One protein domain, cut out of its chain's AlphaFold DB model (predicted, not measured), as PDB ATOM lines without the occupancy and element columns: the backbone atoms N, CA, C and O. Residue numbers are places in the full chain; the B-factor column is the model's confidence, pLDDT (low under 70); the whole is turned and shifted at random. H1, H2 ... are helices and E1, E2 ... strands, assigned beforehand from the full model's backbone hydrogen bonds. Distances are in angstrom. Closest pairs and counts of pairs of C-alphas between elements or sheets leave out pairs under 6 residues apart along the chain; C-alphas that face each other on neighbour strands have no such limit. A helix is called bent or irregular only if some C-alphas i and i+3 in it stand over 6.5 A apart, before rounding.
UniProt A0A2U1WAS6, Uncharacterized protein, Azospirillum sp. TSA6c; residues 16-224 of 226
ATOM      1  N   ALA A  16       7.496 -16.121  34.733       45.56
ATOM      2  CA  ALA A  16       8.952 -16.157  34.764       45.56
ATOM      3  C   ALA A  16       9.404 -17.468  34.099       45.56
ATOM      4  O   ALA A  16       9.056 -18.552  34.573       45.56
ATOM      5  N   ASN A  17      10.137 -17.371  32.984       48.09
ATOM      6  CA  ASN A  17      10.836 -18.509  32.390       48.09
ATOM      7  C   ASN A  17      11.505 -19.272  33.535       48.09
ATOM      8  O   ASN A  17      12.332 -18.702  34.246       48.09
ATOM      9  N   SER A  18      11.121 -20.527  33.758       50.31
ATOM     10  CA  SER A  18      11.538 -21.303  34.934       50.31
ATOM     11  C   SER A  18      13.064 -21.382  35.087       50.31
ATOM     12  O   SER A  18      13.561 -21.462  36.207       50.31
ATOM     13  N   GLY A  19      13.812 -21.252  33.982       52.44
ATOM     14  CA  GLY A  19      15.273 -21.113  33.978       52.44
ATOM     15  C   GLY A  19      15.800 -19.788  34.552       52.44
ATOM     16  O   GLY A  19      16.819 -19.788  35.231       52.44
ATOM     17  N   VAL A  20      15.095 -18.667  34.366       53.56
ATOM     18  CA  VAL A  20      15.499 -17.342  34.881       53.56
ATOM     19  C   VAL A  20      15.249 -17.244  36.388       53.56
ATOM     20  O   VAL A  20      16.110 -16.764  37.118       53.56
ATOM     21  N   ALA A  21      14.121 -17.762  36.886       53.78
ATOM     22  CA  ALA A  21      13.830 -17.780  38.323       53.78
ATOM     23  C   ALA A  21      14.769 -18.723  39.108       53.78
ATOM     24  O   ALA A  21      15.193 -18.390  40.215       53.78
ATOM     25  N   ALA A  22      15.147 -19.868  38.525       55.25
ATOM     26  CA  ALA A  22      16.156 -20.763  39.096       55.25
ATOM     27  C   ALA A  22      17.567 -20.143  39.063       55.25
ATOM     28  O   ALA A  22      18.290 -20.211  40.055       55.25
ATOM     29  N   ALA A  23      17.934 -19.461  37.970       57.66
ATOM     30  CA  ALA A  23      19.226 -18.785  37.847       57.66
ATOM     31  C   ALA A  23      19.413 -17.633  38.852       57.66
ATOM     32  O   ALA A  23      20.522 -17.410  39.327       57.66
ATOM     33  N   VAL A  24      18.339 -16.925  39.222       62.00
ATOM     34  CA  VAL A  24      18.390 -15.865  40.246       62.00
ATOM     35  C   VAL A  24      18.626 -16.439  41.651       62.00
ATOM     36  O   VAL A  24      19.312 -15.811  42.456       62.00
ATOM     37  N   LYS A  25      18.110 -17.640  41.948       67.25
ATOM     38  CA  LYS A  25      18.230 -18.283  43.269       67.25
ATOM     39  C   LYS A  25      19.621 -18.867  43.546       67.25
ATOM     40  O   LYS A  25      20.048 -18.854  44.694       67.25
ATOM     41  N   ASP A  26      20.308 -19.355  42.515       75.31
ATOM     42  CA  ASP A  26      21.652 -19.948  42.616       75.31
ATOM     43  C   ASP A  26      22.745 -19.040  42.015       75.31
ATOM     44  O   ASP A  26      23.820 -19.504  41.624       75.31
ATOM     45  N   MET A  27      22.486 -17.732  41.905       77.62
ATOM     46  CA  MET A  27      23.400 -16.777  41.265       77.62
ATOM     47  C   MET A  27      24.770 -16.705  41.965       77.62
ATOM     48  O   MET A  27      25.797 -16.529  41.308       77.62
ATOM     49  N   ASP A  28      24.792 -16.923  43.281       82.44
ATOM     50  CA  ASP A  28      25.989 -17.038  44.122       82.44
ATOM     51  C   ASP A  28      26.888 -18.226  43.740       82.44
ATOM     52  O   ASP A  28      28.099 -18.174  43.945       82.44
ATOM     53  N   LYS A  29      26.320 -19.275  43.135       83.88
ATOM     54  CA  LYS A  29      27.043 -20.448  42.620       83.88
ATOM     55  C   LYS A  29      27.285 -20.370  41.114       83.88
ATOM     56  O   LYS A  29      28.320 -20.836  40.636       83.88
ATOM     57  N   ILE A  30      26.357 -19.771  40.365       84.12
ATOM     58  CA  ILE A  30      26.449 -19.600  38.908       84.12
ATOM     59  C   ILE A  30      27.604 -18.669  38.543       84.12
ATOM     60  O   ILE A  30      28.376 -19.007  37.649       84.12
ATOM     61  N   VAL A  31      27.761 -17.532  39.232       85.94
ATOM     62  CA  VAL A  31      28.815 -16.555  38.905       85.94
ATOM     63  C   VAL A  31      30.221 -17.162  39.061       85.94
ATOM     64  O   VAL A  31      30.976 -17.123  38.086       85.94
ATOM     65  N   PRO A  32      30.586 -17.808  40.188       88.81
ATOM     66  CA  PRO A  32      31.883 -18.475  40.308       88.81
ATOM     67  C   PRO A  32      32.070 -19.638  39.324       88.81
ATOM     68  O   PRO A  32      33.171 -19.838  38.813       88.81
ATOM     69  N   ALA A  33      31.013 -20.410  39.037       87.50
ATOM     70  CA  ALA A  33      31.081 -21.498  38.061       87.50
ATOM     71  C   ALA A  33      31.350 -20.973  36.642       87.50
ATOM     72  O   ALA A  33      32.156 -21.552  35.918       87.50
ATOM     73  N   MET A  34      30.720 -19.857  36.267       87.25
ATOM     74  CA  MET A  34      30.938 -19.186  34.987       87.25
ATOM     75  C   MET A  34      32.357 -18.626  34.882       87.25
ATOM     76  O   MET A  34      33.003 -18.831  33.861       87.25
ATOM     77  N   GLN A  35      32.864 -17.981  35.937       88.50
ATOM     78  CA  GLN A  35      34.240 -17.474  35.977       88.50
ATOM     79  C   GLN A  35      35.262 -18.600  35.804       88.50
ATOM     80  O   GLN A  35      36.109 -18.524  34.917       88.50
ATOM     81  N   ARG A  36      35.139 -19.684  36.581       90.94
ATOM     82  CA  ARG A  36      36.038 -20.840  36.465       90.94
ATOM     83  C   ARG A  36      35.971 -21.471  35.076       90.94
ATOM     84  O   ARG A  36      37.008 -21.730  34.472       90.94
ATOM     85  N   HIS A  37      34.765 -21.690  34.553       89.94
ATOM     86  CA  HIS A  37      34.600 -22.266  33.223       89.94
ATOM     87  C   HIS A  37      35.175 -21.356  32.129       89.94
ATOM     88  O   HIS A  37      35.776 -21.857  31.181       89.94
ATOM     89  N   ALA A  38      35.046 -20.032  32.264       89.00
ATOM     90  CA  ALA A  38      35.654 -19.073  31.348       89.00
ATOM     91  C   ALA A  38      37.187 -19.150  31.387       89.00
ATOM     92  O   ALA A  38      37.807 -19.235  30.333       89.00
ATOM     93  N   GLU A  39      37.801 -19.203  32.572       92.50
ATOM     94  CA  GLU A  39      39.255 -19.347  32.721       92.50
ATOM     95  C   GLU A  39      39.779 -20.659  32.117       92.50
ATOM     96  O   GLU A  39      40.768 -20.663  31.380       92.50
ATOM     97  N   GLU A  40      39.113 -21.779  32.405       93.19
ATOM     98  CA  GLU A  40      39.452 -23.089  31.843       93.19
ATOM     99  C   GLU A  40      39.296 -23.095  30.318       93.19
ATOM    100  O   GLU A  40      40.178 -23.585  29.607       93.19
ATOM    101  N   SER A  41      38.220 -22.492  29.809       91.00
ATOM    102  CA  SER A  41      37.964 -22.352  28.373       91.00
ATOM    103  C   SER A  41      39.004 -21.468  27.696       91.00
ATOM    104  O   SER A  41      39.503 -21.834  26.637       91.00
ATOM    105  N   SER A  42      39.411 -20.353  28.307       91.62
ATOM    106  CA  SER A  42      40.481 -19.503  27.774       91.62
ATOM    107  C   SER A  42      41.805 -20.260  27.669       91.62
ATOM    108  O   SER A  42      42.441 -20.220  26.617       91.62
ATOM    109  N   ARG A  43      42.193 -21.020  28.704       94.62
ATOM    110  CA  ARG A  43      43.416 -21.846  28.675       94.62
ATOM    111  C   ARG A  43      43.343 -22.960  27.632       94.62
ATOM    112  O   ARG A  43      44.346 -23.270  26.992       94.62
ATOM    113  N   TYR A  44      42.176 -23.582  27.474       94.38
ATOM    114  CA  TYR A  44      41.941 -24.569  26.423       94.38
ATOM    115  C   TYR A  44      42.095 -23.941  25.034       94.38
ATOM    116  O   TYR A  44      42.859 -24.455  24.222       94.38
ATOM    117  N   MET A  45      41.441 -22.804  24.784       92.19
ATOM    118  CA  MET A  45      41.486 -22.112  23.494       92.19
ATOM    119  C   MET A  45      42.887 -21.599  23.153       92.19
ATOM    120  O   MET A  45      43.284 -21.653  21.993       92.19
ATOM    121  N   GLU A  46      43.664 -21.156  24.143       93.12
ATOM    122  CA  GLU A  46      45.066 -20.775  23.951       93.12
ATOM    123  C   GLU A  46      45.905 -21.964  23.456       93.12
ATOM    124  O   GLU A  46      46.600 -21.865  22.439       93.12
ATOM    125  N   LYS A  47      45.781 -23.125  24.117       95.88
ATOM    126  CA  LYS A  47      46.463 -24.362  23.712       95.88
ATOM    127  C   LYS A  47      45.993 -24.863  22.350       95.88
ATOM    128  O   LYS A  47      46.823 -25.243  21.530       95.88
ATOM    129  N   LEU A  48      44.685 -24.839  22.096       95.62
ATOM    130  CA  LEU A  48      44.103 -25.240  20.818       95.62
ATOM    131  C   LEU A  48      44.582 -24.329  19.684       95.62
ATOM    132  O   LEU A  48      44.972 -24.819  18.631       95.62
ATOM    133  N   SER A  49      44.621 -23.016  19.909       93.56
ATOM    134  CA  SER A  49      45.129 -22.043  18.939       93.56
ATOM    135  C   SER A  49      46.615 -22.256  18.640       93.56
ATOM    136  O   SER A  49      47.024 -22.221  17.481       93.56
ATOM    137  N   ALA A  50      47.443 -22.513  19.658       94.31
ATOM    138  CA  ALA A  50      48.853 -22.852  19.459       94.31
ATOM    139  C   ALA A  50      49.025 -24.164  18.672       94.31
ATOM    140  O   ALA A  50      49.797 -24.213  17.713       94.31
ATOM    141  N   LEU A  51      48.259 -25.201  19.023       96.75
ATOM    142  CA  LEU A  51      48.261 -26.484  18.325       96.75
ATOM    143  C   LEU A  51      47.825 -26.338  16.862       96.75
ATOM    144  O   LEU A  51      48.499 -26.849  15.967       96.75
ATOM    145  N   ALA A  52      46.740 -25.609  16.602       95.94
ATOM    146  CA  ALA A  52      46.253 -25.339  15.256       95.94
ATOM    147  C   ALA A  52      47.303 -24.570  14.442       95.94
ATOM    148  O   ALA A  52      47.659 -24.996  13.346       95.94
ATOM    149  N   ARG A  53      47.887 -23.497  14.992       94.38
ATOM    150  CA  ARG A  53      48.948 -22.746  14.304       94.38
ATOM    151  C   ARG A  53      50.145 -23.627  13.956       94.38
ATOM    152  O   ARG A  53      50.577 -23.618  12.806       94.38
ATOM    153  N   SER A  54      50.612 -24.450  14.894       95.62
ATOM    154  CA  SER A  54      51.691 -25.413  14.645       95.62
ATOM    155  C   SER A  54      51.325 -26.417  13.547       95.62
ATOM    156  O   SER A  54      52.120 -26.664  12.643       95.62
ATOM    157  N   THR A  55      50.113 -26.969  13.593       96.38
ATOM    158  CA  THR A  55      49.620 -27.980  12.643       96.38
ATOM    159  C   THR A  55      49.513 -27.435  11.217       96.38
ATOM    160  O   THR A  55      49.801 -28.141  10.253       96.38
ATOM    161  N   PHE A  56      49.134 -26.164  11.072       94.25
ATOM    162  CA  PHE A  56      48.963 -25.500   9.779       94.25
ATOM    163  C   PHE A  56      50.177 -24.657   9.340       94.25
ATOM    164  O   PHE A  56      50.103 -23.970   8.316       94.25
ATOM    165  N   GLY A  57      51.291 -24.684  10.084       92.00
ATOM    166  CA  GLY A  57      52.488 -23.890   9.775       92.00
ATOM    167  C   GLY A  57      52.206 -22.382   9.743       92.00
ATOM    168  O   GLY A  57      52.577 -21.678   8.796       92.00
ATOM    169  N   LEU A  58      51.457 -21.891  10.728       91.38
ATOM    170  CA  LEU A  58      51.054 -20.491  10.856       91.38
ATOM    171  C   LEU A  58      51.937 -19.778  11.883       91.38
ATOM    172  O   LEU A  58      52.329 -20.364  12.890       91.38
ATOM    173  N   GLY A  59      52.238 -18.506  11.614       89.81
ATOM    174  CA  GLY A  59      52.969 -17.648  12.543       89.81
ATOM    175  C   GLY A  59      52.099 -17.192  13.713       89.81
ATOM    176  O   GLY A  59      50.870 -17.297  13.679       89.81
ATOM    177  N   ASP A  60      52.736 -16.638  14.746       89.31
ATOM    178  CA  ASP A  60      52.026 -16.185  15.944       89.31
ATOM    179  C   ASP A  60      51.096 -14.986  15.705       89.31
ATOM    180  O   ASP A  60      50.139 -14.780  16.447       89.31
ATOM    181  N   ASN A  61      51.352 -14.237  14.635       90.50
ATOM    182  CA  ASN A  61      50.589 -13.087  14.155       90.50
ATOM    183  C   ASN A  61      49.288 -13.455  13.413       90.50
ATOM    184  O   ASN A  61      48.547 -12.553  13.006       90.50
ATOM    185  N   VAL A  62      49.029 -14.748  13.193       91.81
ATOM    186  CA  VAL A  62      47.868 -15.234  12.441       91.81
ATOM    187  C   VAL A  62      46.756 -15.675  13.389       91.81
ATOM    188  O   VAL A  62      46.927 -16.589  14.193       91.81
ATOM    189  N   SER A  63      45.586 -15.061  13.236       92.06
ATOM    190  CA  SER A  63      44.336 -15.534  13.823       92.06
ATOM    191  C   SER A  63      43.690 -16.587  12.925       92.06
ATOM    192  O   SER A  63      43.773 -16.489  11.699       92.06
ATOM    193  N   ILE A  64      43.029 -17.572  13.534       93.25
ATOM    194  CA  ILE A  64      42.280 -18.630  12.849       93.25
ATOM    195  C   ILE A  64      40.795 -18.444  13.152       93.25
ATOM    196  O   ILE A  64      40.412 -18.229  14.303       93.25
ATOM    197  N   THR A  65      39.955 -18.562  12.131       92.06
ATOM    198  CA  THR A  65      38.497 -18.585  12.268       92.06
ATOM    199  C   THR A  65      37.938 -19.861  11.654       92.06
ATOM    200  O   THR A  65      38.371 -20.292  10.588       92.06
ATOM    201  N   THR A  66      36.968 -20.483  12.315       92.69
ATOM    202  CA  THR A  66      36.335 -21.714  11.830       92.69
ATOM    203  C   THR A  66      34.823 -21.665  11.985       92.69
ATOM    204  O   THR A  66      34.291 -20.900  12.790       92.69
ATOM    205  N   SER A  67      34.121 -22.459  11.178       90.56
ATOM    206  CA  SER A  67      32.682 -22.695  11.330       90.56
ATOM    207  C   SER A  67      32.273 -24.042  10.735       90.56
ATOM    208  O   SER A  67      32.985 -24.586   9.880       90.56
ATOM    209  N   GLY A  68      31.127 -24.575  11.173       90.81
ATOM    210  CA  GLY A  68      30.568 -25.831  10.672       90.81
ATOM    211  C   GLY A  68      31.560 -26.978  10.829       90.81
ATOM    212  O   GLY A  68      32.176 -27.145  11.883       90.81
ATOM    213  N   ALA A  69      31.823 -27.707   9.742       92.69
ATOM    214  CA  ALA A  69      32.821 -28.776   9.751       92.69
ATOM    215  C   ALA A  69      34.231 -28.284  10.149       92.69
ATOM    216  O   ALA A  69      35.038 -29.068  10.632       92.69
ATOM    217  N   GLY A  70      34.548 -26.991  10.007       93.50
ATOM    218  CA  GLY A  70      35.810 -26.425  10.491       93.50
ATOM    219  C   GLY A  70      35.951 -26.477  12.017       93.50
ATOM    220  O   GLY A  70      37.052 -26.692  12.515       93.50
ATOM    221  N   ASN A  71      34.850 -26.342  12.764       91.75
ATOM    222  CA  ASN A  71      34.862 -26.501  14.223       91.75
ATOM    223  C   ASN A  71      35.063 -27.973  14.601       91.75
ATOM    224  O   ASN A  71      35.917 -28.282  15.425       91.75
ATOM    225  N   ALA A  72      34.365 -28.885  13.914       91.00
ATOM    226  CA  ALA A  72      34.543 -30.326  14.100       91.00
ATOM    227  C   ALA A  72      35.990 -30.780  13.830       91.00
ATOM    228  O   ALA A  72      36.527 -31.624  14.544       91.00
ATOM    229  N   MET A  73      36.641 -30.185  12.826       93.88
ATOM    230  CA  MET A  73      38.062 -30.394  12.538       93.88
ATOM    231  C   MET A  73      38.952 -29.993  13.724       93.88
ATOM    232  O   MET A  73      39.828 -30.764  14.111       93.88
ATOM    233  N   LEU A  74      38.718 -28.825  14.339       93.94
ATOM    234  CA  LEU A  74      39.487 -28.391  15.512       93.94
ATOM    235  C   LEU A  74      39.237 -29.274  16.739       93.94
ATOM    236  O   LEU A  74      40.179 -29.559  17.477       93.94
ATOM    237  N   ASP A  75      38.002 -29.732  16.942       91.88
ATOM    238  CA  ASP A  75      37.669 -30.649  18.035       91.88
ATOM    239  C   ASP A  75      38.395 -31.996  17.882       91.88
ATOM    240  O   ASP A  75      38.939 -32.529  18.853       91.88
ATOM    241  N   ASN A  76      38.478 -32.530  16.660       93.00
ATOM    242  CA  ASN A  76      39.234 -33.755  16.390       93.00
ATOM    243  C   ASN A  76      40.742 -33.545  16.526       93.00
ATOM    244  O   ASN A  76      41.406 -34.363  17.160       93.00
ATOM    245  N   LEU A  77      41.272 -32.422  16.030       95.38
ATOM    246  CA  LEU A  77      42.666 -32.036  16.246       95.38
ATOM    247  C   LEU A  77      43.000 -31.996  17.746       95.38
ATOM    248  O   LEU A  77      44.014 -32.553  18.171       95.38
ATOM    249  N   ALA A  78      42.144 -31.367  18.558       94.88
ATOM    250  CA  ALA A  78      42.303 -31.315  20.007       94.88
ATOM    251  C   ALA A  78      42.322 -32.724  20.613       94.88
ATOM    252  O   ALA A  78      43.247 -33.078  21.347       94.88
ATOM    253  N   LYS A  79      41.332 -33.550  20.256       93.06
ATOM    254  CA  LYS A  79      41.167 -34.914  20.764       93.06
ATOM    255  C   LYS A  79      42.360 -35.811  20.438       93.06
ATOM    256  O   LYS A  79      42.856 -36.494  21.333       93.06
ATOM    257  N   GLU A  80      42.836 -35.799  19.196       95.12
ATOM    258  CA  GLU A  80      43.987 -36.600  18.762       95.12
ATOM    259  C   GLU A  80      45.288 -36.194  19.464       95.12
ATOM    260  O   GLU A  80      46.156 -37.030  19.696       95.12
ATOM    261  N   ASN A  81      45.390 -34.932  19.886       95.81
ATOM    262  CA  ASN A  81      46.534 -34.407  20.629       95.81
ATOM    263  C   ASN A  81      46.318 -34.404  22.154       95.81
ATOM    264  O   ASN A  81      47.075 -33.770  22.891       95.81
ATOM    265  N   GLY A  82      45.288 -35.101  22.650       94.94
ATOM    266  CA  GLY A  82      45.014 -35.241  24.082       94.94
ATOM    267  C   GLY A  82      44.568 -33.951  24.779       94.94
ATOM    268  O   GLY A  82      44.591 -33.878  26.010       94.94
ATOM    269  N   LEU A  83      44.159 -32.929  24.026       95.25
ATOM    270  CA  LEU A  83      43.648 -31.681  24.572       95.25
ATOM    271  C   LEU A  83      42.159 -31.839  24.908       95.25
ATOM    272  O   LEU A  83      41.307 -31.958  24.032       95.25
ATOM    273  N   GLN A  84      41.846 -31.837  26.202       89.94
ATOM    274  CA  GLN A  84      40.476 -32.000  26.682       89.94
ATOM    275  C   GLN A  84      39.740 -30.663  26.739       89.94
ATOM    276  O   GLN A  84      40.181 -29.732  27.418       89.94
ATOM    277  N   LYS A  85      38.590 -30.597  26.061       89.06
ATOM    278  CA  LYS A  85      37.650 -29.480  26.171       89.06
ATOM    279  C   LYS A  85      37.077 -29.429  27.599       89.06
ATOM    280  O   LYS A  85      36.635 -30.468  28.097       89.06
ATOM    281  N   PRO A  86      37.058 -28.259  28.263       89.25
ATOM    282  CA  PRO A  86      36.451 -28.116  29.581       89.25
ATOM    283  C   PRO A  86      34.972 -28.495  29.548       89.25
ATOM    284  O   PRO A  86      34.212 -28.003  28.711       89.25
ATOM    285  N   ALA A  87      34.550 -29.356  30.471       87.75
ATOM    286  CA  ALA A  87      33.145 -29.705  30.603       87.75
ATOM    287  C   ALA A  87      32.346 -28.484  31.079       87.75
ATOM    288  O   ALA A  87      32.757 -27.792  32.012       87.75
ATOM    289  N   ILE A  88      31.184 -28.237  30.470       86.75
ATOM    290  CA  ILE A  88      30.254 -27.220  30.971       86.75
ATOM    291  C   ILE A  88      29.726 -27.698  32.338       86.75
ATOM    292  O   ILE A  88      29.154 -28.794  32.404       86.75
ATOM    293  N   PRO A  89      29.882 -26.916  33.423       87.12
ATOM    294  CA  PRO A  89      29.331 -27.259  34.730       87.12
ATOM    295  C   PRO A  89      27.812 -27.457  34.679       87.12
ATOM    296  O   PRO A  89      27.102 -26.667  34.053       87.12
ATOM    297  N   ASP A  90      27.287 -28.461  35.385       86.81
ATOM    298  CA  ASP A  90      25.856 -28.805  35.328       86.81
ATOM    299  C   ASP A  90      24.942 -27.650  35.748       86.81
ATOM    300  O   ASP A  90      23.878 -27.466  35.166       86.81
ATOM    301  N   ILE A  91      25.390 -26.805  36.680       82.81
ATOM    302  CA  ILE A  91      24.661 -25.599  37.093       82.81
ATOM    303  C   ILE A  91      24.489 -24.580  35.951       82.81
ATOM    304  O   ILE A  91      23.480 -23.881  35.888       82.81
ATOM    305  N   LEU A  92      25.444 -24.516  35.013       82.69
ATOM    306  CA  LEU A  92      25.364 -23.649  33.832       82.69
ATOM    307  C   LEU A  92      24.521 -24.278  32.716       82.69
ATOM    308  O   LEU A  92      23.858 -23.556  31.974       82.69
ATOM    309  N   LYS A  93      24.498 -25.615  32.623       82.31
ATOM    310  CA  LYS A  93      23.587 -26.336  31.718       82.31
ATOM    311  C   LYS A  93      22.134 -26.178  32.162       82.31
ATOM    312  O   LYS A  93      21.266 -25.858  31.357       82.31
ATOM    313  N   GLN A  94      21.871 -26.382  33.453       80.31
ATOM    314  CA  GLN A  94      20.527 -26.340  34.039       80.31
ATOM    315  C   GLN A  94      19.921 -24.931  34.028       80.31
ATOM    316  O   GLN A  94      18.707 -24.796  33.898       80.31
ATOM    317  N   SER A  95      20.748 -23.883  34.106       72.56
ATOM    318  CA  SER A  95      20.288 -22.494  33.972       72.56
ATOM    319  C   SER A  95      19.940 -22.103  32.529       72.56
ATOM    320  O   SER A  95      19.341 -21.052  32.308       72.56
ATOM    321  N   GLY A  96      20.298 -22.934  31.542       70.19
ATOM    322  CA  GLY A  96      20.104 -22.650  30.119       70.19
ATOM    323  C   GLY A  96      21.024 -21.555  29.567       70.19
ATOM    324  O   GLY A  96      20.806 -21.106  28.443       70.19
ATOM    325  N   LEU A  97      22.032 -21.123  30.338       70.31
ATOM    326  CA  LEU A  97      22.964 -20.058  29.950       70.31
ATOM    327  C   LEU A  97      24.025 -20.528  28.950       70.31
ATOM    328  O   LEU A  97      24.522 -19.719  28.172       70.31
ATOM    329  N   LEU A  98      24.371 -21.817  28.970       70.19
ATOM    330  CA  LEU A  98      25.327 -22.421  28.046       70.19
ATOM    331  C   LEU A  98      24.747 -23.705  27.453       70.19
ATOM    332  O   LEU A  98      24.178 -24.533  28.168       70.19
ATOM    333  N   LYS A  99      24.916 -23.867  26.141       66.00
ATOM    334  CA  LYS A  99      24.584 -25.079  25.386       66.00
ATOM    335  C   LYS A  99      25.851 -25.623  24.736       66.00
ATOM    336  O   LYS A  99      26.779 -24.862  24.469       66.00
ATOM    337  N   ASP A 100      25.888 -26.933  24.525       65.25
ATOM    338  CA  ASP A 100      26.971 -27.580  23.789       65.25
ATOM    339  C   ASP A 100      26.532 -27.754  22.332       65.25
ATOM    340  O   ASP A 100      25.733 -28.632  22.020       65.25
ATOM    341  N   ASP A 101      27.006 -26.874  21.450       62.38
ATOM    342  CA  ASP A 101      26.614 -26.858  20.032       62.38
ATOM    343  C   ASP A 101      27.524 -27.746  19.148       62.38
ATOM    344  O   ASP A 101      27.356 -27.805  17.929       62.38
ATOM    345  N   THR A 102      28.473 -28.485  19.740       63.03
ATOM    346  CA  THR A 102      29.479 -29.287  19.008       63.03
ATOM    347  C   THR A 102      28.887 -30.386  18.136       63.03
ATOM    348  O   THR A 102      29.468 -30.759  17.118       63.03
ATOM    349  N   GLU A 103      27.726 -30.924  18.513       60.41
ATOM    350  CA  GLU A 103      27.084 -32.005  17.760       60.41
ATOM    351  C   GLU A 103      26.553 -31.522  16.398       60.41
ATOM    352  O   GLU A 103      26.611 -32.256  15.411       60.41
ATOM    353  N   VAL A 104      26.113 -30.261  16.313       68.50
ATOM    354  CA  VAL A 104      25.611 -29.650  15.069       68.50
ATOM    355  C   VAL A 104      26.754 -29.424  14.074       68.50
ATOM    356  O   VAL A 104      26.629 -29.713  12.879       68.50
ATOM    357  N   ASP A 105      27.904 -28.971  14.566       75.88
ATOM    358  CA  ASP A 105      29.092 -28.739  13.743       75.88
ATOM    359  C   ASP A 105      29.676 -30.048  13.192       75.88
ATOM    360  O   ASP A 105      30.026 -30.121  12.013       75.88
ATOM    361  N   ALA A 106      29.693 -31.123  13.990       75.56
ATOM    362  CA  ALA A 106      30.157 -32.447  13.558       75.56
ATOM    363  C   ALA A 106      29.329 -33.039  12.400       75.56
ATOM    364  O   ALA A 106      29.838 -33.812  11.580       75.56
ATOM    365  N   GLN A 107      28.053 -32.668  12.297       83.25
ATOM    366  CA  GLN A 107      27.154 -33.127  11.236       83.25
ATOM    367  C   GLN A 107      27.170 -32.223   9.994       83.25
ATOM    368  O   GLN A 107      26.677 -32.623   8.933       83.25
ATOM    369  N   SER A 108      27.783 -31.042  10.081       88.31
ATOM    370  CA  SER A 108      27.836 -30.088   8.976       88.31
ATOM    371  C   SER A 108      28.600 -30.653   7.779       88.31
ATOM    372  O   SER A 108      29.713 -31.159   7.896       88.31
ATOM    373  N   ARG A 109      27.993 -30.572   6.590       91.44
ATOM    374  CA  ARG A 109      28.628 -30.999   5.334       91.44
ATOM    375  C   ARG A 109      29.779 -30.076   4.930       91.44
ATOM    376  O   ARG A 109      30.775 -30.531   4.373       91.44
ATOM    377  N   THR A 110      29.621 -28.786   5.181       93.88
ATOM    378  CA  THR A 110      30.587 -27.766   4.792       93.88
ATOM    379  C   THR A 110      31.215 -27.119   6.011       93.88
ATOM    380  O   THR A 110      30.656 -27.141   7.111       93.88
ATOM    381  N   GLY A 111      32.401 -26.558   5.820       94.25
ATOM    382  CA  GLY A 111      33.104 -25.827   6.860       94.25
ATOM    383  C   GLY A 111      33.913 -24.676   6.296       94.25
ATOM    384  O   GLY A 111      34.192 -24.617   5.098       94.25
ATOM    385  N   LEU A 112      34.278 -23.761   7.186       94.94
ATOM    386  CA  LEU A 112      35.190 -22.660   6.911       94.94
ATOM    387  C   LEU A 112      36.469 -22.851   7.723       94.94
ATOM    388  O   LEU A 112      36.412 -23.184   8.907       94.94
ATOM    389  N   PHE A 113      37.603 -22.578   7.091       95.94
ATOM    390  CA  PHE A 113      38.887 -22.357   7.735       95.94
ATOM    391  C   PHE A 113      39.467 -21.038   7.219       95.94
ATOM    392  O   PHE A 113      39.965 -20.950   6.095       95.94
ATOM    393  N   GLY A 114      39.344 -19.994   8.027       94.44
ATOM    394  CA  GLY A 114      39.863 -18.666   7.760       94.44
ATOM    395  C   GLY A 114      41.157 -18.404   8.518       94.44
ATOM    396  O   GLY A 114      41.370 -18.893   9.625       94.44
ATOM    397  N   MET A 115      42.022 -17.601   7.912       94.69
ATOM    398  CA  MET A 115      43.228 -17.071   8.528       94.69
ATOM    399  C   MET A 115      43.354 -15.583   8.237       94.69
ATOM    400  O   MET A 115      43.107 -15.147   7.111       94.69
ATOM    401  N   SER A 116      43.759 -14.799   9.229       94.25
ATOM    402  CA  SER A 116      44.001 -13.366   9.068       94.25
ATOM    403  C   SER A 116      45.210 -12.907   9.869       94.25
ATOM    404  O   SER A 116      45.449 -13.385  10.976       94.25
ATOM    405  N   VAL A 117      45.978 -11.970   9.317       93.94
ATOM    406  CA  VAL A 117      47.082 -11.330  10.042       93.94
ATOM    407  C   VAL A 117      46.513 -10.187  10.872       93.94
ATOM    408  O   VAL A 117      45.957  -9.231  10.326       93.94
ATOM    409  N   THR A 118      46.636 -10.291  12.194       89.44
ATOM    410  CA  THR A 118      46.001  -9.365  13.149       89.44
ATOM    411  C   THR A 118      46.995  -8.579  14.000       89.44
ATOM    412  O   THR A 118      46.588  -7.679  14.734       89.44
ATOM    413  N   ALA A 119      48.293  -8.875  13.906       89.38
ATOM    414  CA  ALA A 119      49.316  -8.169  14.667       89.38
ATOM    415  C   ALA A 119      49.501  -6.728  14.159       89.38
ATOM    416  O   ALA A 119      49.911  -6.497  13.021       89.38
ATOM    417  N   ALA A 120      49.213  -5.750  15.020       80.00
ATOM    418  CA  ALA A 120      49.452  -4.343  14.723       80.00
ATOM    419  C   ALA A 120      50.962  -4.091  14.557       80.00
ATOM    420  O   ALA A 120      51.739  -4.346  15.475       80.00
ATOM    421  N   GLY A 121      51.369  -3.599  13.384       85.50
ATOM    422  CA  GLY A 121      52.777  -3.384  13.019       85.50
ATOM    423  C   GLY A 121      53.351  -4.429  12.060       85.50
ATOM    424  O   GLY A 121      54.451  -4.233  11.547       85.50
ATOM    425  N   ASP A 122      52.608  -5.498  11.771       90.81
ATOM    426  CA  ASP A 122      52.955  -6.427  10.701       90.81
ATOM    427  C   ASP A 122      52.678  -5.787   9.323       90.81
ATOM    428  O   ASP A 122      51.589  -5.235   9.131       90.81
ATOM    429  N   PRO A 123      53.612  -5.833   8.350       89.06
ATOM    430  CA  PRO A 123      53.364  -5.323   6.995       89.06
ATOM    431  C   PRO A 123      52.202  -6.031   6.284       89.06
ATOM    432  O   PRO A 123      51.610  -5.471   5.361       89.06
ATOM    433  N   ASP A 124      51.863  -7.241   6.721       91.31
ATOM    434  CA  ASP A 124      50.770  -8.048   6.203       91.31
ATOM    435  C   ASP A 124      49.461  -7.853   6.983       91.31
ATOM    436  O   ASP A 124      48.478  -8.537   6.696       91.31
ATOM    437  N   PHE A 125      49.407  -6.920   7.943       92.25
ATOM    438  CA  PHE A 125      48.203  -6.636   8.726       92.25
ATOM    439  C   PHE A 125      46.966  -6.425   7.840       92.25
ATOM    440  O   PHE A 125      46.978  -5.660   6.874       92.25
ATOM    441  N   GLY A 126      45.872  -7.108   8.185       88.94
ATOM    442  CA  GLY A 126      44.614  -7.060   7.438       88.94
ATOM    443  C   GLY A 126      44.541  -8.021   6.248       88.94
ATOM    444  O   GLY A 126      43.449  -8.230   5.716       88.94
ATOM    445  N   LYS A 127      45.649  -8.667   5.856       93.69
ATOM    446  CA  LYS A 127      45.608  -9.756   4.874       93.69
ATOM    447  C   LYS A 127      44.865 -10.961   5.442       93.69
ATOM    448  O   LYS A 127      44.985 -11.287   6.627       93.69
ATOM    449  N   ARG A 128      44.101 -11.635   4.583       93.25
ATOM    450  CA  ARG A 128      43.205 -12.732   4.968       93.25
ATOM    451  C   ARG A 128      43.073 -13.778   3.867       93.25
ATOM    452  O   ARG A 128      43.074 -13.439   2.689       93.25
ATOM    453  N   MET A 129      42.883 -15.030   4.261       94.06
ATOM    454  CA  MET A 129      42.493 -16.131   3.386       94.06
ATOM    455  C   MET A 129      41.361 -16.920   4.045       94.06
ATOM    456  O   MET A 129      41.495 -17.338   5.186       94.06
ATOM    457  N   ASP A 130      40.275 -17.153   3.318       94.50
ATOM    458  CA  ASP A 130      39.123 -17.945   3.746       94.50
ATOM    459  C   ASP A 130      38.981 -19.166   2.854       94.50
ATOM    460  O   ASP A 130      38.689 -19.020   1.669       94.50
ATOM    461  N   LEU A 131      39.170 -20.360   3.409       96.56
ATOM    462  CA  LEU A 131      38.968 -21.622   2.710       96.56
ATOM    463  C   LEU A 131      37.644 -22.238   3.163       96.56
ATOM    464  O   LEU A 131      37.537 -22.741   4.281       96.56
ATOM    465  N   ALA A 132      36.636 -22.202   2.298       96.38
ATOM    466  CA  ALA A 132      35.392 -22.934   2.496       96.38
ATOM    467  C   ALA A 132      35.495 -24.292   1.798       96.38
ATOM    468  O   ALA A 132      35.908 -24.359   0.643       96.38
ATOM    469  N   PHE A 133      35.124 -25.373   2.475       95.81
ATOM    470  CA  PHE A 133      35.274 -26.734   1.959       95.81
ATOM    471  C   PHE A 133      33.999 -27.562   2.117       95.81
ATOM    472  O   PHE A 133      33.166 -27.297   2.985       95.81
ATOM    473  N   ASP A 134      33.851 -28.567   1.254       94.50
ATOM    474  CA  ASP A 134      32.766 -29.547   1.264       94.50
ATOM    475  C   ASP A 134      33.363 -30.923   1.548       94.50
ATOM    476  O   ASP A 134      34.021 -31.509   0.689       94.50
ATOM    477  N   ARG A 135      33.118 -31.467   2.746       89.06
ATOM    478  CA  ARG A 135      33.628 -32.799   3.111       89.06
ATOM    479  C   ARG A 135      32.998 -33.919   2.277       89.06
ATOM    480  O   ARG A 135      33.544 -35.009   2.193       89.06
ATOM    481  N   GLY A 136      31.837 -33.660   1.666       87.00
ATOM    482  CA  GLY A 136      31.163 -34.594   0.769       87.00
ATOM    483  C   GLY A 136      31.752 -34.625  -0.643       87.00
ATOM    484  O   GLY A 136      31.336 -35.459  -1.452       87.00
ATOM    485  N   ALA A 137      32.695 -33.733  -0.966       89.19
ATOM    486  CA  ALA A 137      33.359 -33.725  -2.259       89.19
ATOM    487  C   ALA A 137      34.313 -34.921  -2.378       89.19
ATOM    488  O   ALA A 137      35.340 -35.006  -1.709       89.19
ATOM    489  N   LYS A 138      33.981 -35.855  -3.272       85.19
ATOM    490  CA  LYS A 138      34.789 -37.051  -3.526       85.19
ATOM    491  C   LYS A 138      35.880 -36.744  -4.545       85.19
ATOM    492  O   LYS A 138      35.721 -37.037  -5.727       85.19
ATOM    493  N   VAL A 139      36.976 -36.146  -4.086       85.62
ATOM    494  CA  VAL A 139      38.161 -35.927  -4.923       85.62
ATOM    495  C   VAL A 139      39.180 -37.038  -4.672       85.62
ATOM    496  O   VAL A 139      39.558 -37.242  -3.521       85.62
ATOM    497  N   PRO A 140      39.641 -37.761  -5.711       82.50
ATOM    498  CA  PRO A 140      40.652 -38.793  -5.529       82.50
ATOM    499  C   PRO A 140      41.967 -38.229  -4.984       82.50
ATOM    500  O   PRO A 140      42.386 -37.119  -5.338       82.50
ATOM    501  N   ASP A 141      42.661 -39.031  -4.181       77.56
ATOM    502  CA  ASP A 141      43.965 -38.660  -3.640       77.56
ATOM    503  C   ASP A 141      44.943 -38.265  -4.754       77.56
ATOM    504  O   ASP A 141      45.052 -38.906  -5.801       77.56
ATOM    505  N   GLY A 142      45.649 -37.155  -4.537       81.06
ATOM    506  CA  GLY A 142      46.617 -36.624  -5.497       81.06
ATOM    507  C   GLY A 142      46.016 -35.948  -6.735       81.06
ATOM    508  O   GLY A 142      46.781 -35.497  -7.583       81.06
ATOM    509  N   LYS A 143      44.684 -35.831  -6.846       91.00
ATOM    510  CA  LYS A 143      44.011 -35.128  -7.957       91.00
ATOM    511  C   LYS A 143      43.617 -33.685  -7.652       91.00
ATOM    512  O   LYS A 143      43.158 -32.984  -8.545       91.00
ATOM    513  N   LEU A 144      43.826 -33.225  -6.418       95.12
ATOM    514  CA  LEU A 144      43.544 -31.840  -6.046       95.12
ATOM    515  C   LEU A 144      44.367 -30.868  -6.898       95.12
ATOM    516  O   LEU A 144      45.596 -30.941  -6.931       95.12
ATOM    517  N   SER A 145      43.677 -29.930  -7.536       96.12
ATOM    518  CA  SER A 145      44.256 -28.864  -8.348       96.12
ATOM    519  C   SER A 145      43.653 -27.520  -7.962       96.12
ATOM    520  O   SER A 145      42.489 -27.447  -7.574       96.12
ATOM    521  N   LEU A 146      44.454 -26.459  -8.040       97.19
ATOM    522  CA  LEU A 146      44.018 -25.103  -7.733       97.19
ATOM    523  C   LEU A 146      43.718 -24.350  -9.032       97.19
ATOM    524  O   LEU A 146      44.571 -24.260  -9.913       97.19
ATOM    525  N   VAL A 147      42.528 -23.762  -9.116       95.44
ATOM    526  CA  VAL A 147      42.065 -22.974 -10.260       95.44
ATOM    527  C   VAL A 147      41.760 -21.557  -9.790       95.44
ATOM    528  O   VAL A 147      40.954 -21.361  -8.882       95.44
ATOM    529  N   ALA A 148      42.392 -20.556 -10.401       94.62
ATOM    530  CA  ALA A 148      42.041 -19.158 -10.167       94.62
ATOM    531  C   ALA A 148      40.717 -18.834 -10.869       94.62
ATOM    532  O   ALA A 148      40.567 -19.071 -12.068       94.62
ATOM    533  N   LEU A 149      39.764 -18.281 -10.125       91.69
ATOM    534  CA  LEU A 149      38.436 -17.957 -10.616       91.69
ATOM    535  C   LEU A 149      38.334 -16.457 -10.873       91.69
ATOM    536  O   LEU A 149      38.536 -15.636  -9.980       91.69
ATOM    537  N   LYS A 150      37.976 -16.098 -12.105       87.31
ATOM    538  CA  LYS A 150      37.729 -14.712 -12.499       87.31
ATOM    539  C   LYS A 150      36.336 -14.599 -13.093       87.31
ATOM    540  O   LYS A 150      35.970 -15.384 -13.968       87.31
ATOM    541  N   ASP A 151      35.565 -13.632 -12.613       80.88
ATOM    542  CA  ASP A 151      34.232 -13.391 -13.154       80.88
ATOM    543  C   ASP A 151      34.314 -12.997 -14.636       80.88
ATOM    544  O   ASP A 151      35.232 -12.290 -15.059       80.88
ATOM    545  N   GLY A 152      33.392 -13.528 -15.438       81.62
ATOM    546  CA  GLY A 152      33.403 -13.369 -16.894       81.62
ATOM    547  C   GLY A 152      34.494 -14.147 -17.646       81.62
ATOM    548  O   GLY A 152      34.575 -14.011 -18.864       81.62
ATOM    549  N   ASN A 153      35.320 -14.969 -16.981       86.88
ATOM    550  CA  ASN A 153      36.265 -15.848 -17.676       86.88
ATOM    551  C   ASN A 153      35.561 -17.132 -18.164       86.88
ATOM    552  O   ASN A 153      35.190 -17.963 -17.330       86.88
ATOM    553  N   PRO A 154      35.416 -17.348 -19.488       89.94
ATOM    554  CA  PRO A 154      34.739 -18.531 -20.015       89.94
ATOM    555  C   PRO A 154      35.469 -19.840 -19.690       89.94
ATOM    556  O   PRO A 154      34.820 -20.876 -19.625       89.94
ATOM    557  N   ALA A 155      36.785 -19.809 -19.445       90.81
ATOM    558  CA  ALA A 155      37.572 -21.011 -19.161       90.81
ATOM    559  C   ALA A 155      37.305 -21.623 -17.773       90.81
ATOM    560  O   ALA A 155      37.702 -22.754 -17.520       90.81
ATOM    561  N   THR A 156      36.681 -20.868 -16.864       92.88
ATOM    562  CA  THR A 156      36.389 -21.298 -15.485       92.88
ATOM    563  C   THR A 156      34.924 -21.067 -15.113       92.88
ATOM    564  O   THR A 156      34.582 -20.966 -13.931       92.88
ATOM    565  N   ALA A 157      34.057 -20.867 -16.110       92.19
ATOM    566  CA  ALA A 157      32.670 -20.470 -15.897       92.19
ATOM    567  C   ALA A 157      31.852 -21.598 -15.255       92.19
ATOM    568  O   ALA A 157      31.035 -21.342 -14.368       92.19
ATOM    569  N   GLY A 158      32.093 -22.847 -15.655       93.50
ATOM    570  CA  GLY A 158      31.466 -24.026 -15.072       93.50
ATOM    571  C   GLY A 158      31.862 -24.233 -13.611       93.50
ATOM    572  O   GLY A 158      30.989 -24.400 -12.761       93.50
ATOM    573  N   THR A 159      33.151 -24.144 -13.282       94.19
ATOM    574  CA  THR A 159      33.657 -24.226 -11.905       94.19
ATOM    575  C   THR A 159      33.117 -23.082 -11.051       94.19
ATOM    576  O   THR A 159      32.661 -23.317  -9.933       94.19
ATOM    577  N   MET A 160      33.083 -21.853 -11.577       92.12
ATOM    578  CA  MET A 160      32.458 -20.718 -10.890       92.12
ATOM    579  C   MET A 160      30.974 -20.984 -10.601       92.12
ATOM    580  O   MET A 160      30.499 -20.728  -9.494       92.12
ATOM    581  N   ASN A 161      30.234 -21.536 -11.566       91.69
ATOM    582  CA  ASN A 161      28.831 -21.903 -11.381       91.69
ATOM    583  C   ASN A 161      28.646 -23.026 -10.351       91.69
ATOM    584  O   ASN A 161      27.687 -22.986  -9.583       91.69
ATOM    585  N   ALA A 162      29.563 -23.993 -10.294       92.31
ATOM    586  CA  ALA A 162      29.549 -25.046  -9.282       92.31
ATOM    587  C   ALA A 162      29.757 -24.479  -7.869       92.31
ATOM    588  O   ALA A 162      29.085 -24.905  -6.933       92.31
ATOM    589  N   VAL A 163      30.611 -23.464  -7.711       91.62
ATOM    590  CA  VAL A 163      30.761 -22.740  -6.439       91.62
ATOM    591  C   VAL A 163      29.494 -21.938  -6.099       91.62
ATOM    592  O   VAL A 163      29.019 -22.007  -4.967       91.62
ATOM    593  N   ARG A 164      28.915 -21.221  -7.076       89.31
ATOM    594  CA  ARG A 164      27.694 -20.398  -6.922       89.31
ATOM    595  C   ARG A 164      26.467 -21.187  -6.498       89.31
ATOM    596  O   ARG A 164      25.693 -20.701  -5.684       89.31
ATOM    597  N   ASN A 165      26.281 -22.368  -7.076       89.56
ATOM    598  CA  ASN A 165      25.046 -23.139  -6.939       89.56
ATOM    599  C   ASN A 165      25.229 -24.419  -6.111       89.56
ATOM    600  O   ASN A 165      24.267 -25.150  -5.885       89.56
ATOM    601  N   GLY A 166      26.460 -24.720  -5.694       88.69
ATOM    602  CA  GLY A 166      26.797 -25.920  -4.940       88.69
ATOM    603  C   GLY A 166      26.727 -25.735  -3.426       88.69
ATOM    604  O   GLY A 166      26.248 -24.725  -2.903       88.69
ATOM    605  N   ALA A 167      27.268 -26.724  -2.713       89.94
ATOM    606  CA  ALA A 167      27.286 -26.757  -1.251       89.94
ATOM    607  C   ALA A 167      28.045 -25.569  -0.626       89.94
ATOM    608  O   ALA A 167      27.734 -25.157   0.486       89.94
ATOM    609  N   LEU A 168      29.015 -25.000  -1.349       91.56
ATOM    610  CA  LEU A 168      29.865 -23.901  -0.876       91.56
ATOM    611  C   LEU A 168      29.246 -22.510  -1.054       91.56
ATOM    612  O   LEU A 168      29.843 -21.524  -0.618       91.56
ATOM    613  N   SER A 169      28.082 -22.413  -1.695       87.88
ATOM    614  CA  SER A 169      27.457 -21.142  -2.084       87.88
ATOM    615  C   SER A 169      27.222 -20.192  -0.908       87.88
ATOM    616  O   SER A 169      27.503 -19.003  -1.016       87.88
ATOM    617  N   SER A 170      26.780 -20.713   0.240       85.06
ATOM    618  CA  SER A 170      26.508 -19.920   1.445       85.06
ATOM    619  C   SER A 170      27.764 -19.465   2.192       85.06
ATOM    620  O   SER A 170      27.706 -18.500   2.952       85.06
ATOM    621  N   LEU A 171      28.893 -20.147   1.988       83.38
ATOM    622  CA  LEU A 171      30.166 -19.852   2.654       83.38
ATOM    623  C   LEU A 171      31.127 -19.061   1.764       83.38
ATOM    624  O   LEU A 171      32.082 -18.464   2.257       83.38
ATOM    625  N   THR A 172      30.879 -19.040   0.456       81.06
ATOM    626  CA  THR A 172      31.717 -18.321  -0.495       81.06
ATOM    627  C   THR A 172      31.103 -16.965  -0.792       81.06
ATOM    628  O   THR A 172      30.096 -16.868  -1.490       81.06
ATOM    629  N   ASN A 173      31.738 -15.890  -0.328       70.81
ATOM    630  CA  ASN A 173      31.376 -14.561  -0.808       70.81
ATOM    631  C   ASN A 173      31.926 -14.369  -2.232       70.81
ATOM    632  O   ASN A 173      33.130 -14.221  -2.437       70.81
ATOM    633  N   LEU A 174      31.020 -14.385  -3.208       65.56
ATOM    634  CA  LEU A 174      31.322 -14.258  -4.635       65.56
ATOM    635  C   LEU A 174      31.203 -12.824  -5.160       65.56
ATOM    636  O   LEU A 174      31.363 -12.594  -6.359       65.56
ATOM    637  N   GLY A 175      30.915 -11.860  -4.284       59.31
ATOM    638  CA  GLY A 175      30.881 -10.452  -4.644       59.31
ATOM    639  C   GLY A 175      32.254  -9.977  -5.121       59.31
ATOM    640  O   GLY A 175      33.245 -10.058  -4.392       59.31
ATOM    641  N   ALA A 176      32.301  -9.430  -6.337       48.78
ATOM    642  CA  ALA A 176      33.491  -8.817  -6.931       48.78
ATOM    643  C   ALA A 176      33.932  -7.508  -6.235       48.78
ATOM    644  O   ALA A 176      34.919  -6.902  -6.639       48.78
ATOM    645  N   GLN A 177      33.198  -7.043  -5.218       51.12
ATOM    646  CA  GLN A 177      33.288  -5.667  -4.720       51.12
ATOM    647  C   GLN A 177      34.442  -5.387  -3.744       51.12
ATOM    648  O   GLN A 177      34.746  -4.221  -3.523       51.12
ATOM    649  N   ASP A 178      35.142  -6.404  -3.229       60.97
ATOM    650  CA  ASP A 178      36.066  -6.194  -2.098       60.97
ATOM    651  C   ASP A 178      37.563  -6.287  -2.461       60.97
ATOM    652  O   ASP A 178      38.412  -6.308  -1.575       60.97
ATOM    653  N   GLY A 179      37.926  -6.380  -3.748       72.56
ATOM    654  CA  GLY A 179      39.339  -6.445  -4.166       72.56
ATOM    655  C   GLY A 179      40.073  -7.743  -3.791       72.56
ATOM    656  O   GLY A 179      41.300  -7.790  -3.848       72.56
ATOM    657  N   GLY A 180      39.337  -8.793  -3.413       84.62
ATOM    658  CA  GLY A 180      39.883 -10.118  -3.123       84.62
ATOM    659  C   GLY A 180      39.904 -11.046  -4.341       84.62
ATOM    660  O   GLY A 180      39.010 -11.002  -5.188       84.62
ATOM    661  N   SER A 181      40.902 -11.922  -4.401       91.75
ATOM    662  CA  SER A 181      41.007 -12.995  -5.390       91.75
ATOM    663  C   SER A 181      40.173 -14.203  -4.966       91.75
ATOM    664  O   SER A 181      40.062 -14.514  -3.776       91.75
ATOM    665  N   LEU A 182      39.602 -14.913  -5.939       93.50
ATOM    666  CA  LEU A 182      38.855 -16.146  -5.714       93.50
ATOM    667  C   LEU A 182      39.561 -17.316  -6.398       93.50
ATOM    668  O   LEU A 182      40.013 -17.213  -7.536       93.50
ATOM    669  N   PHE A 183      39.612 -18.449  -5.712       95.56
ATOM    670  CA  PHE A 183      40.147 -19.700  -6.227       95.56
ATOM    671  C   PHE A 183      39.184 -20.844  -5.912       95.56
ATOM    672  O   PHE A 183      38.377 -20.757  -4.987       95.56
ATOM    673  N   ALA A 184      39.295 -21.934  -6.659       96.31
ATOM    674  CA  ALA A 184      38.683 -23.213  -6.335       96.31
ATOM    675  C   ALA A 184      39.753 -24.296  -6.251       96.31
ATOM    676  O   ALA A 184      40.732 -24.269  -6.998       96.31
ATOM    677  N   ILE A 185      39.545 -25.260  -5.361       97.38
ATOM    678  CA  ILE A 185      40.286 -26.516  -5.348       97.38
ATOM    679  C   ILE A 185      39.369 -27.590  -5.925       97.38
ATOM    680  O   ILE A 185      38.280 -27.828  -5.396       97.38
ATOM    681  N   THR A 186      39.799 -28.218  -7.016       96.38
ATOM    682  CA  THR A 186      39.013 -29.196  -7.776       96.38
ATOM    683  C   THR A 186      39.749 -30.524  -7.936       96.38
ATOM    684  O   THR A 186      40.921 -30.631  -7.584       96.38
ATOM    685  N   ASP A 187      39.086 -31.526  -8.507       94.44
ATOM    686  CA  ASP A 187      39.668 -32.814  -8.918       94.44
ATOM    687  C   ASP A 187      40.524 -32.769 -10.203       94.44
ATOM    688  O   ASP A 187      40.988 -33.810 -10.672       94.44
ATOM    689  N   GLY A 188      40.717 -31.587 -10.795       92.50
ATOM    690  CA  GLY A 188      41.506 -31.404 -12.017       92.50
ATOM    691  C   GLY A 188      40.808 -31.844 -13.305       92.50
ATOM    692  O   GLY A 188      41.433 -31.812 -14.367       92.50
ATOM    693  N   SER A 189      39.534 -32.237 -13.237       93.19
ATOM    694  CA  SER A 189      38.717 -32.473 -14.429       93.19
ATOM    695  C   SER A 189      38.424 -31.156 -15.165       93.19
ATOM    696  O   SER A 189      38.621 -30.061 -14.637       93.19
ATOM    697  N   GLU A 190      37.938 -31.261 -16.403       92.69
ATOM    698  CA  GLU A 190      37.577 -30.105 -17.233       92.69
ATOM    699  C   GLU A 190      36.510 -29.206 -16.577       92.69
ATOM    700  O   GLU A 190      35.651 -29.673 -15.816       92.69
ATOM    701  N   ASP A 191      36.528 -27.916 -16.930       93.50
ATOM    702  CA  ASP A 191      35.515 -26.943 -16.507       93.50
ATOM    703  C   ASP A 191      34.088 -27.452 -16.791       93.50
ATOM    704  O   ASP A 191      33.810 -28.084 -17.811       93.50
ATOM    705  N   GLY A 192      33.180 -27.230 -15.839       89.75
ATOM    706  CA  GLY A 192      31.796 -27.721 -15.896       89.75
ATOM    707  C   GLY A 192      31.606 -29.203 -15.544       89.75
ATOM    708  O   GLY A 192      30.476 -29.614 -15.294       89.75
ATOM    709  N   LYS A 193      32.685 -29.994 -15.466       91.62
ATOM    710  CA  LYS A 193      32.673 -31.383 -14.965       91.62
ATOM    711  C   LYS A 193      33.450 -31.550 -13.659       91.62
ATOM    712  O   LYS A 193      33.273 -32.554 -12.977       91.62
ATOM    713  N   ALA A 194      34.310 -30.587 -13.332       92.69
ATOM    714  CA  ALA A 194      35.155 -30.618 -12.152       92.69
ATOM    715  C   ALA A 194      34.359 -30.682 -10.847       92.69
ATOM    716  O   ALA A 194      33.474 -29.862 -10.591       92.69
ATOM    717  N   THR A 195      34.739 -31.625  -9.985       94.75
ATOM    718  CA  THR A 195      34.253 -31.664  -8.605       94.75
ATOM    719  C   THR A 195      34.979 -30.590  -7.810       94.75
ATOM    720  O   THR A 195      36.206 -30.601  -7.741       94.75
ATOM    721  N   VAL A 196      34.239 -29.668  -7.195       95.56
ATOM    722  CA  VAL A 196      34.813 -28.614  -6.349       95.56
ATOM    723  C   VAL A 196      34.847 -29.085  -4.900       95.56
ATOM    724  O   VAL A 196      33.798 -29.272  -4.289       95.56
ATOM    725  N   ALA A 197      36.048 -29.254  -4.349       96.19
ATOM    726  CA  ALA A 197      36.244 -29.611  -2.945       96.19
ATOM    727  C   ALA A 197      36.290 -28.394  -2.024       96.19
ATOM    728  O   ALA A 197      35.859 -28.469  -0.874       96.19
ATOM    729  N   ALA A 198      36.811 -27.274  -2.521       97.25
ATOM    730  CA  ALA A 198      36.886 -26.042  -1.757       97.25
ATOM    731  C   ALA A 198      36.849 -24.807  -2.656       97.25
ATOM    732  O   ALA A 198      37.223 -24.855  -3.828       97.25
ATOM    733  N   SER A 199      36.455 -23.686  -2.070       96.50
ATOM    734  CA  SER A 199      36.660 -22.344  -2.595       96.50
ATOM    735  C   SER A 199      37.567 -21.583  -1.631       96.50
ATOM    736  O   SER A 199      37.520 -21.785  -0.417       96.50
ATOM    737  N   VAL A 200      38.431 -20.726  -2.170       96.06
ATOM    738  CA  VAL A 200      39.344 -19.909  -1.371       96.06
ATOM    739  C   VAL A 200      39.184 -18.455  -1.762       96.06
ATOM    740  O   VAL A 200      39.418 -18.101  -2.917       96.06
ATOM    741  N   ARG A 201      38.820 -17.606  -0.803       93.38
ATOM    742  CA  ARG A 201      38.849 -16.152  -0.973       93.38
ATOM    743  C   ARG A 201      40.108 -15.599  -0.328       93.38
ATOM    744  O   ARG A 201      40.425 -15.945   0.803       93.38
ATOM    745  N   SER A 202      40.831 -14.757  -1.050       93.56
ATOM    746  CA  SER A 202      42.106 -14.192  -0.618       93.56
ATOM    747  C   SER A 202      42.080 -12.678  -0.703       93.56
ATOM    748  O   SER A 202      41.675 -12.110  -1.711       93.56
ATOM    749  N   PHE A 203      42.576 -12.032   0.341       92.31
ATOM    750  CA  PHE A 203      42.819 -10.602   0.417       92.31
ATOM    751  C   PHE A 203      44.304 -10.400   0.685       92.31
ATOM    752  O   PHE A 203      44.763 -10.497   1.823       92.31
ATOM    753  N   GLY A 204      45.071 -10.200  -0.389       91.69
ATOM    754  CA  GLY A 204      46.521 -10.010  -0.315       91.69
ATOM    755  C   GLY A 204      47.327 -11.260   0.070       91.69
ATOM    756  O   GLY A 204      48.518 -11.127   0.341       91.69
ATOM    757  N   MET A 205      46.717 -12.454   0.083       93.56
ATOM    758  CA  MET A 205      47.352 -13.738   0.432       93.56
ATOM    759  C   MET A 205      47.501 -14.703  -0.759       93.56
ATOM    760  O   MET A 205      47.684 -15.902  -0.564       93.56
ATOM    761  N   ASP A 206      47.438 -14.212  -1.998       94.44
ATOM    762  CA  ASP A 206      47.358 -15.053  -3.203       94.44
ATOM    763  C   ASP A 206      48.527 -16.030  -3.338       94.44
ATOM    764  O   ASP A 206      48.335 -17.174  -3.747       94.44
ATOM    765  N   ASP A 207      49.734 -15.611  -2.963       94.38
ATOM    766  CA  ASP A 207      50.901 -16.490  -3.004       94.38
ATOM    767  C   ASP A 207      50.786 -17.617  -1.978       94.38
ATOM    768  O   ASP A 207      51.058 -18.769  -2.311       94.38
ATOM    769  N   ARG A 208      50.251 -17.333  -0.783       92.62
ATOM    770  CA  ARG A 208      49.950 -18.368   0.213       92.62
ATOM    771  C   ARG A 208      48.852 -19.315  -0.265       92.62
ATOM    772  O   ARG A 208      48.951 -20.519  -0.028       92.62
ATOM    773  N   VAL A 209      47.834 -18.817  -0.975       95.88
ATOM    774  CA  VAL A 209      46.824 -19.693  -1.592       95.88
ATOM    775  C   VAL A 209      47.492 -20.663  -2.564       95.88
ATOM    776  O   VAL A 209      47.294 -21.874  -2.453       95.88
ATOM    777  N   LYS A 210      48.330 -20.149  -3.472       95.88
ATOM    778  CA  LYS A 210      49.026 -20.952  -4.490       95.88
ATOM    779  C   LYS A 210      49.955 -22.002  -3.883       95.88
ATOM    780  O   LYS A 210      50.043 -23.100  -4.425       95.88
ATOM    781  N   THR A 211      50.635 -21.691  -2.780       94.88
ATOM    782  CA  THR A 211      51.607 -22.611  -2.169       94.88
ATOM    783  C   THR A 211      50.992 -23.583  -1.171       94.88
ATOM    784  O   THR A 211      51.531 -24.670  -0.980       94.88
ATOM    785  N   SER A 212      49.902 -23.207  -0.493       94.88
ATOM    786  CA  SER A 212      49.505 -23.883   0.749       94.88
ATOM    787  C   SER A 212      48.041 -24.304   0.819       94.88
ATOM    788  O   SER A 212      47.738 -25.185   1.619       94.88
ATOM    789  N   ALA A 213      47.132 -23.767  -0.003       96.19
ATOM    790  CA  ALA A 213      45.697 -24.048   0.150       96.19
ATOM    791  C   ALA A 213      45.349 -25.540   0.009       96.19
ATOM    792  O   ALA A 213      44.567 -26.071   0.794       96.19
ATOM    793  N   ILE A 214      45.984 -26.246  -0.934       96.38
ATOM    794  CA  ILE A 214      45.809 -27.700  -1.093       96.38
ATOM    795  C   ILE A 214      46.350 -28.459   0.124       96.38
ATOM    796  O   ILE A 214      45.726 -29.415   0.574       96.38
ATOM    797  N   GLY A 215      47.501 -28.044   0.663       95.31
ATOM    798  CA  GLY A 215      48.076 -28.645   1.869       95.31
ATOM    799  C   GLY A 215      47.157 -28.472   3.076       95.31
ATOM    800  O   GLY A 215      46.866 -29.441   3.764       95.31
ATOM    801  N   ILE A 216      46.620 -27.265   3.261       95.81
ATOM    802  CA  ILE A 216      45.649 -26.951   4.315       95.81
ATOM    803  C   ILE A 216      44.394 -27.812   4.164       95.81
ATOM    804  O   ILE A 216      43.974 -28.425   5.139       95.81
ATOM    805  N   LEU A 217      43.828 -27.920   2.957       95.62
ATOM    806  CA  LEU A 217      42.651 -28.761   2.715       95.62
ATOM    807  C   LEU A 217      42.920 -30.238   3.041       95.62
ATOM    808  O   LEU A 217      42.069 -30.895   3.633       95.62
ATOM    809  N   LYS A 218      44.105 -30.761   2.700       94.19
ATOM    810  CA  LYS A 218      44.500 -32.132   3.057       94.19
ATOM    811  C   LYS A 218      44.604 -32.318   4.569       94.19
ATOM    812  O   LYS A 218      44.083 -33.298   5.089       94.19
ATOM    813  N   THR A 219      45.234 -31.376   5.269       95.06
ATOM    814  CA  THR A 219      45.323 -31.400   6.734       95.06
ATOM    815  C   THR A 219      43.937 -31.337   7.374       95.06
ATOM    816  O   THR A 219      43.661 -32.102   8.287       95.06
ATOM    817  N   ILE A 220      43.032 -30.496   6.862       94.56
ATOM    818  CA  ILE A 220      41.627 -30.460   7.298       94.56
ATOM    819  C   ILE A 220      40.970 -31.830   7.100       94.56
ATOM    820  O   ILE A 220      40.355 -32.345   8.027       94.56
ATOM    821  N   GLY A 221      41.131 -32.434   5.919       92.00
ATOM    822  CA  GLY A 221      40.572 -33.748   5.601       92.00
ATOM    823  C   GLY A 221      41.084 -34.873   6.504       92.00
ATOM    824  O   GLY A 221      40.331 -35.789   6.798       92.00
ATOM    825  N   HIS A 222      42.324 -34.789   6.993       91.88
ATOM    826  CA  HIS A 222      42.867 -35.758   7.951       91.88
ATOM    827  C   HIS A 222      42.100 -35.767   9.280       91.88
ATOM    828  O   HIS A 222      41.823 -36.835   9.816       91.88
ATOM    829  N   TYR A 223      41.720 -34.585   9.770       92.44
ATOM    830  CA  TYR A 223      41.005 -34.406  11.038       92.44
ATOM    831  C   TYR A 223      39.480 -34.383  10.878       92.44
ATOM    832  O   TYR A 223      38.750 -34.096  11.829       92.44
ATOM    833  N   LEU A 224      38.962 -34.668   9.684       86.75
ATOM    834  CA  LEU A 224      37.536 -34.834   9.449       86.75
ATOM    835  C   LEU A 224      37.230 -36.310   9.197       86.75
ATOM    836  O   LEU A 224      37.753 -36.875   8.240       86.75
TER     837      LEU A 224
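This is residues 16 to 224 of the 226 residues of an uncharacterized protein of Azospirillum sp. TSA6c (UniProt A0A2U1WAS6). A twisted six-stranded sheet has H3 and H7 over one face and H6 over the other, while the long helix H2 reaches away from its E1 end as an arm, with H1 and H4 at the arm's far end. After H3 the chain runs out to H4 and comes back to H5 beside the sheet. The printed part has 209 residues, in the order H1 H2 E1 H3 H4 H5 E2 E3 E4 H6 E5 E6 H7, mixed helices and strands. The sheet runs E1 E2 E3 E6 E5 E4, all antiparallel. The whole is only just compact, close to loose, with a radius of gyration of the C-alphas of 20.2 A, and elongated, spanning 65 by 39 by 35 A.

Look first for the strands: E1, residues 62 to 68, 20.4 A; E2, 110 to 117, 23.9 A; E3, 128 to 134, 20.1 A; E6, 196 to 203, 20.8 A; E5, 181 to 186; and E4, 145 to 149. Find C-alpha 27 at (23.400, -16.777, 41.265); from there H2, residues 27 to 55, runs 40.4 A to C-alpha 55 at (49.620, -27.980, 12.643). H1 is residues 18 to 25, H3 69 to 80, H4 90 to 94, H5 102 to 107 and H6 154 to 165. H7, residues 206 to 222, ends at C-alpha 222, (42.867, -35.758, 7.951). H6 and H7 are irregular: C-alphas 155 and 158 are 7.9 A apart, C-alphas 211 and 214 7.8 A; H7 has a kink of 52 degrees near residue 213.

Start at edge strand E1: N 65 and O 114 of E2 are within hydrogen-bond range at 2.9 A. Next come N 113 and O 131 in hairpin E2 and E3, 2.8 A; N 130 and O 201 for E3 and E6, 2.8 A; N 183 and O 200 in hairpin E5 and E6, 2.8 A; and N 147 and O 184 for E4 and E5, 2.8 A. H3 stands up from the sheet, on the same face as H7; H6, on the opposite face, runs across the strands, 83 degrees to E5 on the local plane, at a height over the sheet of 9.1 A. H2 only grazes the sheet with residues 49 to 53, and H5 with 102 to 107. H5 touches H3, closest C-alphas Ala 106 and Ala 72, 4.9 A. H4 touches H2, closest C-alphas Ile 91 and Ile 30, 6.5 A; H1 and H4 are close but not clearly touching. In H1, H3, H4 and H5 every O i to N i+4 pair is within hydrogen-bond range; H2 has 24 of 25, H6 6 of 8, H7 11 of 13.

The C-alphas farthest apart, Lys 25 and Ala 155, are 65.4 A apart. The printed part has no cut; the link from H6 to E5 is long, 15 residues. Look for pLDDT under 70 at residues 16 to 25, 99 to 104 and 174 to 178.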